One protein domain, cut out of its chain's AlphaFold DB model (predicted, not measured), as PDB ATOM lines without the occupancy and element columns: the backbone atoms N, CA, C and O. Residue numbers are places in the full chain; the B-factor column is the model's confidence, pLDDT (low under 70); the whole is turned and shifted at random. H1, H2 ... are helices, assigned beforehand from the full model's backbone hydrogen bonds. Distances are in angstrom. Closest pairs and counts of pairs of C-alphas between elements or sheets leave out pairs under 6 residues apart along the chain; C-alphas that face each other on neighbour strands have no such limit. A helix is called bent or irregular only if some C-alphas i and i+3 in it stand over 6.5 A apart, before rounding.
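Overview. This is residues 215 to 274 and 298 to 317 of the 442 residues of an uncharacterized protein of Burkholderia sp. ABCPW 11 (UniProt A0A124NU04). Two long helices, H2 and H3, cross as a steep X, and the short H1 sits at one end of the pair, where the last residues of H3 and of H4 also come to it. H4 lies beyond H2 and is apart from H3, while the long loop of residues 239 to 253 reaches out at the end away from H1. The printed part has 80 residues with four named helices, in the order H1, H2, H3, H4, and no named strand; its class is all helix. It is compact, with a radius of gyration of the C-alphas of 12.7 A, and its C-alphas span 36 by 27 by 20 A.

Arrangement. H3, residues 254 to 269, is the longest helix by residues, with 16 residues. With residues 258 to 265 alone it touches H2, residues 224 to 238; the closest C-alphas are those of Val 232 and Leu 261, 6.0 A apart. H2 and H3 run opposite ways at a steep tilt of 61 degrees. With residues 265 to 269 alone H3 touches H1, residues 216 to 220, and here the closest C-alphas are those of Ser 216 and Ser 269, 4.3 A apart. H1 and H2 only just touch, with 3 pairs of C-alphas within 8 A, the closest those of Leu 220 and Ala 227 at 6.8 A; H2 does so with residues 227 to 231 alone. H4, residues 304 to 314, touches H1, the closest C-alphas being those of Lys 218 and Phe 314, 5.4 A apart. H4 also only just touches H2, with 3 pairs of C-alphas within 8 A, and H2 takes part with residues 235 to 238 alone; the closest C-alphas are those of Lys 238 and Ala 306, 5.0 A apart. H2 and H4 run opposite ways at a shallow tilt of 18 degrees. H3 and H4 are apart. Every O i to N i+4 pair is within hydrogen-bond range in H1, H3 and H4; in H2 it is 9 of 11.

Along the chain. H3 measures 21.6 A from C-alpha 254 at (141.148, 171.473, 147.447) to C-alpha 269. H2 measures 22.3 A and is only just irregular: C-alphas 234 and 237 are 6.8 A apart. H1, of 5 residues, begins with C-alpha 216 at (124.753, 165.541, 163.994) and measures 5.9 A. H4 measures 15.0 A and ends with C-alpha 314 at (128.571, 172.490, 164.829).

Size, cuts and confidence. The two C-alphas farthest apart are those of Asp 248 and Gly 317, 38.6 A. Residues 275 to 297 are not printed, and C-alphas 274 and 298 are 17.5 A apart across this cut, which lies in the link from H3 to H4. The link from H1 to H2 is tight, with 3 residues, and that from H2 to H3 is long, with 15. The mean pLDDT of the printed part is 89.1; residues 272 to 274 and residue 298 are under 70.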
ATOM      1  N   ASP A 215     127.622 167.852 166.724       89.44
ATOM      2  CA  ASP A 215     126.159 167.815 166.745       89.44
ATOM      3  C   ASP A 215     125.643 167.394 165.369       89.44
ATOM      4  O   ASP A 215     125.686 168.174 164.418       89.44
ATOM      5  N   SER A 216     125.190 166.142 165.257       87.62
ATOM      6  CA  SER A 216     124.753 165.541 163.994       87.62
ATOM      7  C   SER A 216     123.613 166.323 163.350       87.62
ATOM      8  O   SER A 216     123.650 166.544 162.143       87.62
ATOM      9  N   THR A 217     122.668 166.841 164.139       90.81
ATOM     10  CA  THR A 217     121.564 167.675 163.647       90.81
ATOM     11  C   THR A 217     122.068 169.013 163.113       90.81
ATOM     12  O   THR A 217     121.650 169.438 162.037       90.81
ATOM     13  N   LYS A 218     122.990 169.680 163.823       93.69
ATOM     14  CA  LYS A 218     123.568 170.947 163.337       93.69
ATOM     15  C   LYS A 218     124.413 170.749 162.080       93.69
ATOM     16  O   LYS A 218     124.346 171.568 161.173       93.69
ATOM     17  N   VAL A 219     125.190 169.664 162.018       92.44
ATOM     18  CA  VAL A 219     125.999 169.315 160.841       92.44
ATOM     19  C   VAL A 219     125.109 168.949 159.655       92.44
ATOM     20  O   VAL A 219     125.375 169.393 158.541       92.44
ATOM     21  N   LEU A 220     124.033 168.187 159.881       92.06
ATOM     22  CA  LEU A 220     123.043 167.855 158.856       92.06
ATOM     23  C   LEU A 220     122.375 169.117 158.291       92.06
ATOM     24  O   LEU A 220     122.141 169.202 157.084       92.06
ATOM     25  N   GLY A 221     122.072 170.096 159.149       92.19
ATOM     26  CA  GLY A 221     121.422 171.341 158.753       92.19
ATOM     27  C   GLY A 221     120.081 171.073 158.066       92.19
ATOM     28  O   GLY A 221     119.200 170.428 158.631       92.19
ATOM     29  N   LYS A 222     119.924 171.555 156.827       92.31
ATOM     30  CA  LYS A 222     118.724 171.310 155.999       92.31
ATOM     31  C   LYS A 222     118.722 169.945 155.293       92.31
ATOM     32  O   LYS A 222     117.716 169.590 154.686       92.31
ATOM     33  N   GLY A 223     119.819 169.191 155.368       90.69
ATOM     34  CA  GLY A 223     120.020 167.951 154.623       90.69
ATOM     35  C   GLY A 223     120.279 168.163 153.124       90.69
ATOM     36  O   GLY A 223     120.100 169.253 152.579       90.69
ATOM     37  N   GLY A 224     120.714 167.090 152.458       92.31
ATOM     38  CA  GLY A 224     121.017 167.077 151.023       92.31
ATOM     39  C   GLY A 224     122.363 167.704 150.643       92.31
ATOM     40  O   GLY A 224     123.104 168.213 151.487       92.31
ATOM     41  N   ASP A 225     122.671 167.666 149.344       93.88
ATOM     42  CA  ASP A 225     123.972 168.082 148.803       93.88
ATOM     43  C   ASP A 225     124.302 169.552 149.094       93.88
ATOM     44  O   ASP A 225     125.439 169.866 149.431       93.88
ATOM     45  N   ALA A 226     123.307 170.444 149.052       95.19
ATOM     46  CA  ALA A 226     123.511 171.867 149.323       95.19
ATOM     47  C   ALA A 226     123.944 172.140 150.775       95.19
ATOM     48  O   ALA A 226     124.839 172.952 151.001       95.19
ATOM     49  N   ALA A 227     123.351 171.451 151.760       94.69
ATOM     50  CA  ALA A 227     123.739 171.591 153.166       94.69
ATOM     51  C   ALA A 227     125.128 170.991 153.432       94.69
ATOM     52  O   ALA A 227     125.924 171.569 154.174       94.69
ATOM     53  N   ARG A 228     125.442 169.860 152.782       94.62
ATOM     54  CA  ARG A 228     126.784 169.270 152.804       94.62
ATOM     55  C   ARG A 228     127.817 170.251 152.259       94.62
ATOM     56  O   ARG A 228     128.817 170.505 152.922       94.62
ATOM     57  N   ASP A 229     127.578 170.810 151.078       96.00
ATOM     58  CA  ASP A 229     128.521 171.723 150.432       96.00
ATOM     59  C   ASP A 229     128.669 173.035 151.225       96.00
ATOM     60  O   ASP A 229     129.781 173.542 151.359       96.00
ATOM     61  N   GLU A 230     127.600 173.548 151.848       96.06
ATOM     62  CA  GLU A 230     127.686 174.675 152.788       96.06
ATOM     63  C   GLU A 230     128.614 174.360 153.971       96.06
ATOM     64  O   GLU A 230     129.499 175.155 154.299       96.06
ATOM     65  N   TRP A 231     128.447 173.189 154.594       95.94
ATOM     66  CA  TRP A 231     129.285 172.754 155.711       95.94
ATOM     67  C   TRP A 231     130.759 172.605 155.303       95.94
ATOM     68  O   TRP A 231     131.645 173.089 156.009       95.94
ATOM     69  N   VAL A 232     131.030 172.006 154.137       95.31
ATOM     70  CA  VAL A 232     132.389 171.881 153.578       95.31
ATOM     71  C   VAL A 232     133.004 173.265 153.351       95.31
ATOM     72  O   VAL A 232     134.123 173.517 153.804       95.31
ATOM     73  N   ASN A 233     132.271 174.185 152.722       96.19
ATOM     74  CA  ASN A 233     132.752 175.537 152.427       96.19
ATOM     75  C   ASN A 233     133.082 176.330 153.699       96.19
ATOM     76  O   ASN A 233     134.083 177.046 153.739       96.19
ATOM     77  N   LYS A 234     132.285 176.171 154.763       96.25
ATOM     78  CA  LYS A 234     132.560 176.775 156.077       96.25
ATOM     79  C   LYS A 234     133.814 176.204 156.735       96.25
ATOM     80  O   LYS A 234     134.503 176.915 157.471       96.25
ATOM     81  N   LEU A 235     134.109 174.930 156.487       94.94
ATOM     82  CA  LEU A 235     135.211 174.220 157.121       94.94
ATOM     83  C   LEU A 235     136.546 174.398 156.391       94.94
ATOM     84  O   LEU A 235     137.570 174.532 157.052       94.94
ATOM     85  N   MET A 236     136.557 174.465 155.057       95.44
ATOM     86  CA  MET A 236     137.780 174.613 154.255       95.44
ATOM     87  C   MET A 236     138.766 175.695 154.745       95.44
ATOM     88  O   MET A 236     139.943 175.371 154.926       95.44
ATOM     89  N   PRO A 237     138.353 176.944 155.047       96.44
ATOM     90  CA  PRO A 237     139.277 177.982 155.521       96.44
ATOM     91  C   PRO A 237     139.784 177.770 156.962       96.44
ATOM     92  O   PRO A 237     140.657 178.511 157.425       96.44
ATOM     93  N   LYS A 238     139.234 176.790 157.690       94.94
ATOM     94  CA  LYS A 238     139.559 176.458 159.088       94.94
ATOM     95  C   LYS A 238     140.590 175.327 159.202       94.94
ATOM     96  O   LYS A 238     141.091 175.062 160.295       94.94
ATOM     97  N   LEU A 239     140.915 174.662 158.094       93.44
ATOM     98  CA  LEU A 239     141.760 173.472 158.085       93.44
ATOM     99  C   LEU A 239     143.259 173.778 158.148       93.44
ATOM    100  O   LEU A 239     143.760 174.670 157.464       93.44
ATOM    101  N   ALA A 240     143.991 172.940 158.881       91.69
ATOM    102  CA  ALA A 240     145.444 172.818 158.810       91.69
ATOM    103  C   ALA A 240     145.830 172.118 157.497       91.69
ATOM    104  O   ALA A 240     146.014 170.899 157.457       91.69
ATOM    105  N   ARG A 241     145.872 172.862 156.380       91.88
ATOM    106  CA  ARG A 241     146.061 172.288 155.029       91.88
ATOM    107  C   ARG A 241     147.352 171.483 154.880       91.88
ATOM    108  O   ARG A 241     147.373 170.547 154.086       91.88
ATOM    109  N   ASP A 242     148.371 171.786 155.676       89.38
ATOM    110  CA  ASP A 242     149.646 171.073 155.770       89.38
ATOM    111  C   ASP A 242     149.523 169.632 156.296       89.38
ATOM    112  O   ASP A 242     150.425 168.826 156.063       89.38
ATOM    113  N   ARG A 243     148.410 169.290 156.962       86.44
ATOM    114  CA  ARG A 243     148.115 167.943 157.477       86.44
ATOM    115  C   ARG A 243     147.375 167.052 156.480       86.44
ATOM    116  O   ARG A 243     147.301 165.841 156.680       86.44
ATOM    117  N   TYR A 244     146.870 167.612 155.386       88.50
ATOM    118  CA  TYR A 244     146.178 166.867 154.336       88.50
ATOM    119  C   TYR A 244     147.169 166.535 153.220       88.50
ATOM    120  O   TYR A 244     147.306 167.285 152.253       88.50
ATOM    121  N   VAL A 245     147.898 165.430 153.394       90.31
ATOM    122  CA  VAL A 245     149.006 165.014 152.516       90.31
ATOM    123  C   VAL A 245     148.681 163.739 151.743       90.31
ATOM    124  O   VAL A 245     148.047 162.818 152.268       90.31
ATOM    125  N   ASN A 246     149.154 163.679 150.504       88.38
ATOM    126  CA  ASN A 246     149.164 162.483 149.677       88.38
ATOM    127  C   ASN A 246     150.270 161.511 150.127       88.38
ATOM    128  O   ASN A 246     151.129 161.835 150.946       88.38
ATOM    129  N   GLU A 247     150.247 160.300 149.574       87.62
ATOM    130  CA  GLU A 247     151.216 159.227 149.865       87.62
ATOM    131  C   GLU A 247     152.661 159.630 149.523       87.62
ATOM    132  O   GLU A 247     153.609 159.250 150.206       87.62
ATOM    133  N   ASP A 248     152.830 160.464 148.500       88.31
ATOM    134  CA  ASP A 248     154.121 160.992 148.062       88.31
ATOM    135  C   ASP A 248     154.612 162.187 148.905       88.31
ATOM    136  O   ASP A 248     155.747 162.629 148.736       88.31
ATOM    137  N   GLY A 249     153.789 162.687 149.831       89.94
ATOM    138  CA  GLY A 249     154.060 163.851 150.672       89.94
ATOM    139  C   GLY A 249     153.663 165.198 150.081       89.94
ATOM    140  O   GLY A 249     153.773 166.205 150.781       89.94
ATOM    141  N   THR A 250     153.156 165.246 148.849       94.31
ATOM    142  CA  THR A 250     152.537 166.465 148.316       94.31
ATOM    143  C   THR A 250     151.253 166.790 149.080       94.31
ATOM    144  O   THR A 250     150.625 165.920 149.686       94.31
ATOM    145  N   LEU A 251     150.844 168.060 149.081       94.19
ATOM    146  CA  LEU A 251     149.570 168.448 149.685       94.19
ATOM    147  C   LEU A 251     148.407 167.993 148.798       94.19
ATOM    148  O   LEU A 251     148.461 168.099 147.573       94.19
ATOM    149  N   MET A 252     147.331 167.516 149.423       91.00
ATOM    150  CA  MET A 252     146.070 167.249 148.734       91.00
ATOM    151  C   MET A 252     145.542 168.541 148.105       91.00
ATOM    152  O   MET A 252     145.593 169.591 148.750       91.00
ATOM    153  N   SER A 253     144.992 168.464 146.891       94.69
ATOM    154  CA  SER A 253     144.262 169.581 146.279       94.69
ATOM    155  C   SER A 253     142.978 169.898 147.048       94.69
ATOM    156  O   SER A 253     142.509 169.091 147.856       94.69
ATOM    157  N   ASP A 254     142.396 171.067 146.794       95.56
ATOM    158  CA  ASP A 254     141.148 171.473 147.447       95.56
ATOM    159  C   ASP A 254     139.978 170.550 147.095       95.56
ATOM    160  O   ASP A 254     139.196 170.219 147.984       95.56
ATOM    161  N   ASP A 255     139.914 170.028 145.867       93.50
ATOM    162  CA  ASP A 255     138.911 169.026 145.475       93.50
ATOM    163  C   ASP A 255     139.043 167.747 146.310       93.50
ATOM    164  O   ASP A 255     138.065 167.222 146.837       93.50
ATOM    165  N   ARG A 256     140.277 167.272 146.519       88.38
ATOM    166  CA  ARG A 256     140.534 166.049 147.293       88.38
ATOM    167  C   ARG A 256     140.202 166.223 148.769       88.38
ATOM    168  O   ARG A 256     139.694 165.292 149.392       88.38
ATOM    169  N   VAL A 257     140.482 167.395 149.335       91.00
ATOM    170  CA  VAL A 257     140.068 167.704 150.710       91.00
ATOM    171  C   VAL A 257     138.556 167.866 150.796       91.00
ATOM    172  O   VAL A 257     137.955 167.350 151.733       91.00
ATOM    173  N   THR A 258     137.930 168.490 149.801       92.06
ATOM    174  CA  THR A 258     136.471 168.612 149.700       92.06
ATOM    175  C   THR A 258     135.806 167.240 149.715       92.06
ATOM    176  O   THR A 258     134.896 167.024 150.511       92.06
ATOM    177  N   ASP A 259     136.296 166.280 148.933       87.38
ATOM    178  CA  ASP A 259     135.763 164.913 148.919       87.38
ATOM    179  C   ASP A 259     135.910 164.212 150.278       87.38
ATOM    180  O   ASP A 259     134.976 163.563 150.757       87.38
ATOM    181  N   LEU A 260     137.054 164.390 150.949       86.69
ATOM    182  CA  LEU A 260     137.265 163.874 152.304       86.69
ATOM    183  C   LEU A 260     136.264 164.485 153.293       86.69
ATOM    184  O   LEU A 260     135.673 163.765 154.100       86.69
ATOM    185  N   LEU A 261     136.048 165.799 153.222       90.31
ATOM    186  CA  LEU A 261     135.080 166.491 154.065       90.31
ATOM    187  C   LEU A 261     133.644 166.049 153.763       90.31
ATOM    188  O   LEU A 261     132.873 165.845 154.694       90.31
ATOM    189  N   ARG A 262     133.276 165.827 152.498       89.00
ATOM    190  CA  ARG A 262     131.955 165.297 152.126       89.00
ATOM    191  C   ARG A 262     131.703 163.925 152.752       89.00
ATOM    192  O   ARG A 262     130.658 163.722 153.369       89.00
ATOM    193  N   ALA A 263     132.683 163.025 152.694       84.38
ATOM    194  CA  ALA A 263     132.599 161.720 153.352       84.38
ATOM    195  C   ALA A 263     132.530 161.832 154.891       84.38
ATOM    196  O   ALA A 263     131.845 161.044 155.559       84.38
ATOM    197  N   ALA A 264     133.223 162.817 155.472       85.50
ATOM    198  CA  ALA A 264     133.132 163.120 156.897       85.50
ATOM    199  C   ALA A 264     131.734 163.637 157.270       85.50
ATOM    200  O   ALA A 264     131.161 163.155 158.246       85.50
ATOM    201  N   TRP A 265     131.154 164.539 156.473       89.25
ATOM    202  CA  TRP A 265     129.804 165.063 156.673       89.25
ATOM    203  C   TRP A 265     128.769 163.944 156.702       89.25
ATOM    204  O   TRP A 265     127.976 163.901 157.633       89.25
ATOM    205  N   GLU A 266     128.806 163.002 155.756       83.75
ATOM    206  CA  GLU A 266     127.880 161.858 155.733       83.75
ATOM    207  C   GLU A 266     127.988 161.008 156.999       83.75
ATOM    208  O   GLU A 266     126.993 160.533 157.540       83.75
ATOM    209  N   THR A 267     129.211 160.821 157.491       81.00
ATOM    210  CA  THR A 267     129.455 160.022 158.693       81.00
ATOM    211  C   THR A 267     128.985 160.753 159.947       81.00
ATOM    212  O   THR A 267     128.359 160.154 160.814       81.00
ATOM    213  N   ILE A 268     129.243 162.055 160.043       84.06
ATOM    214  CA  ILE A 268     128.887 162.861 161.211       84.06
ATOM    215  C   ILE A 268     127.378 163.136 161.257       84.06
ATOM    216  O   ILE A 268     126.764 162.984 162.310       84.06
ATOM    217  N   SER A 269     126.770 163.516 160.132       85.75
ATOM    218  CA  SER A 269     125.347 163.876 160.049       85.75
ATOM    219  C   SER A 269     124.417 162.688 160.297       85.75
ATOM    220  O   SER A 269     123.293 162.871 160.756       85.75
ATOM    221  N   THR A 270     124.899 161.467 160.048       80.19
ATOM    222  CA  THR A 270     124.159 160.223 160.295       80.19
ATOM    223  C   THR A 270     124.534 159.540 161.611       80.19
ATOM    224  O   THR A 270     124.087 158.420 161.847       80.19
ATOM    225  N   ASP A 271     125.372 160.158 162.455       71.31
ATOM    226  CA  ASP A 271     125.952 159.525 163.655       71.31
ATOM    227  C   ASP A 271     126.591 158.142 163.351       71.31
ATOM    228  O   ASP A 271     126.545 157.205 164.150       71.31
ATOM    229  N   GLY A 272     127.196 157.999 162.167       66.31
ATOM    230  CA  GLY A 272     127.878 156.787 161.707       66.31
ATOM    231  C   GLY A 272     126.962 155.685 161.171       66.31
ATOM    232  O   GLY A 272     127.459 154.607 160.838       66.31
ATOM    233  N   LEU A 273     125.649 155.923 161.052       67.62
ATOM    234  CA  LEU A 273     124.712 154.951 160.473       67.62
ATOM    235  C   LEU A 273     125.052 154.607 159.017       67.62
ATOM    236  O   LEU A 273     124.787 153.492 158.580       67.62
ATOM    237  N   ASN A 274     125.702 155.512 158.282       63.06
ATOM    238  CA  ASN A 274     126.202 155.252 156.927       63.06
ATOM    239  C   ASN A 274     127.296 154.165 156.854       63.06
ATOM    240  O   ASN A 274     127.623 153.711 155.762       63.06
ATOM    241  N   GLN A 298     140.145 162.641 162.735       63.56
ATOM    242  CA  GLN A 298     139.957 163.997 163.241       63.56
ATOM    243  C   GLN A 298     140.065 165.006 162.108       63.56
ATOM    244  O   GLN A 298     140.943 164.910 161.253       63.56
ATOM    245  N   ILE A 299     139.170 165.988 162.119       85.31
ATOM    246  CA  ILE A 299     139.328 167.173 161.288       85.31
ATOM    247  C   ILE A 299     140.486 167.972 161.894       85.31
ATOM    248  O   ILE A 299     140.494 168.274 163.091       85.31
ATOM    249  N   HIS A 300     141.501 168.271 161.088       87.81
ATOM    250  CA  HIS A 300     142.691 168.977 161.546       87.81
ATOM    251  C   HIS A 300     142.478 170.482 161.367       87.81
ATOM    252  O   HIS A 300     142.484 170.977 160.241       87.81
ATOM    253  N   PHE A 301     142.279 171.206 162.469       90.19
ATOM    254  CA  PHE A 301     142.125 172.664 162.470       90.19
ATOM    255  C   PHE A 301     143.484 173.363 162.488       90.19
ATOM    256  O   PHE A 301     144.414 172.877 163.129       90.19
ATOM    257  N   LYS A 302     143.592 174.498 161.788       90.75
ATOM    258  CA  LYS A 302     144.839 175.279 161.690       90.75
ATOM    259  C   LYS A 302     145.246 175.944 163.007       90.75
ATOM    260  O   LYS A 302     146.432 176.117 163.251       90.75
ATOM    261  N   ASP A 303     144.269 176.302 163.836       89.31
ATOM    262  CA  ASP A 303     144.463 176.998 165.103       89.31
ATOM    263  C   ASP A 303     143.256 176.796 166.042       89.31
ATOM    264  O   ASP A 303     142.257 176.145 165.704       89.31
ATOM    265  N   ALA A 304     143.383 177.333 167.256       88.88
ATOM    266  CA  ALA A 304     142.359 177.250 168.286       88.88
ATOM    267  C   ALA A 304     141.103 178.051 167.926       88.88
ATOM    268  O   ALA A 304     139.996 177.614 168.228       88.88
ATOM    269  N   GLU A 305     141.256 179.197 167.270       90.19
ATOM    270  CA  GLU A 305     140.162 180.057 166.829       90.19
ATOM    271  C   GLU A 305     139.262 179.324 165.830       90.19
ATOM    272  O   GLU A 305     138.053 179.231 166.039       90.19
ATOM    273  N   ALA A 306     139.853 178.707 164.808       92.75
ATOM    274  CA  ALA A 306     139.162 177.887 163.825       92.75
ATOM    275  C   ALA A 306     138.406 176.719 164.476       92.75
ATOM    276  O   ALA A 306     137.255 176.445 164.120       92.75
ATOM    277  N   TYR A 307     139.030 176.052 165.451       90.00
ATOM    278  CA  TYR A 307     138.385 174.997 166.230       90.00
ATOM    279  C   TYR A 307     137.206 175.532 167.059       90.00
ATOM    280  O   TYR A 307     136.126 174.945 167.033       90.00
ATOM    281  N   LEU A 308     137.371 176.646 167.777       89.38
ATOM    282  CA  LEU A 308     136.326 177.211 168.635       89.38
ATOM    283  C   LEU A 308     135.136 177.730 167.827       89.38
ATOM    284  O   LEU A 308     133.994 177.479 168.207       89.38
ATOM    285  N   GLU A 309     135.389 178.389 166.696       91.81
ATOM    286  CA  GLU A 309     134.348 178.807 165.753       91.81
ATOM    287  C   GLU A 309     133.550 177.602 165.250       91.81
ATOM    288  O   GLU A 309     132.318 177.614 165.277       91.81
ATOM    289  N   TYR A 310     134.247 176.533 164.853       92.12
ATOM    290  CA  TYR A 310     133.605 175.297 164.424       92.12
ATOM    291  C   TYR A 310     132.769 174.665 165.542       92.12
ATOM    292  O   TYR A 310     131.626 174.272 165.318       92.12
ATOM    293  N   MET A 311     133.315 174.574 166.756       88.81
ATOM    294  CA  MET A 311     132.623 173.981 167.899       88.81
ATOM    295  C   MET A 311     131.401 174.793 168.330       88.81
ATOM    296  O   MET A 311     130.405 174.206 168.745       88.81
ATOM    297  N   ASN A 312     131.436 176.118 168.199       89.75
ATOM    298  CA  ASN A 312     130.280 176.965 168.473       89.75
ATOM    299  C   ASN A 312     129.130 176.690 167.486       89.75
ATOM    300  O   ASN A 312     127.970 176.578 167.885       89.75
ATOM    301  N   GLU A 313     129.453 176.531 166.200       92.19
ATOM    302  CA  GLU A 313     128.452 176.332 165.150       92.19
ATOM    303  C   GLU A 313     127.952 174.881 165.066       92.19
ATOM    304  O   GLU A 313     126.748 174.641 164.996       92.19
ATOM    305  N   PHE A 314     128.854 173.900 165.130       92.81
ATOM    306  CA  PHE A 314     128.571 172.490 164.829       92.81
ATOM    307  C   PHE A 314     128.842 171.531 165.993       92.81
ATOM    308  O   PHE A 314     128.650 170.323 165.854       92.81
ATOM    309  N   GLY A 315     129.297 172.032 167.140       88.06
ATOM    310  CA  GLY A 315     129.613 171.215 168.307       88.06
ATOM    311  C   GLY A 315     128.412 170.904 169.205       88.06
ATOM    312  O   GLY A 315     127.421 171.648 169.266       88.06
ATOM    313  N   LYS A 316     128.533 169.796 169.953       83.94
ATOM    314  CA  LYS A 316     127.662 169.449 171.089       83.94
ATOM    315  C   LYS A 316     128.164 170.153 172.356       83.94
ATOM    316  O   LYS A 316     129.151 169.722 172.952       83.94
ATOM    317  N   GLY A 317     127.437 171.178 172.798       82.12
ATOM    318  CA  GLY A 317     127.781 171.968 173.988       82.12
ATOM    319  C   GLY A 317     128.982 172.895 173.776       82.12
ATOM    320  O   GLY A 317     129.448 173.075 172.653       82.12
TER     321      GLY A 317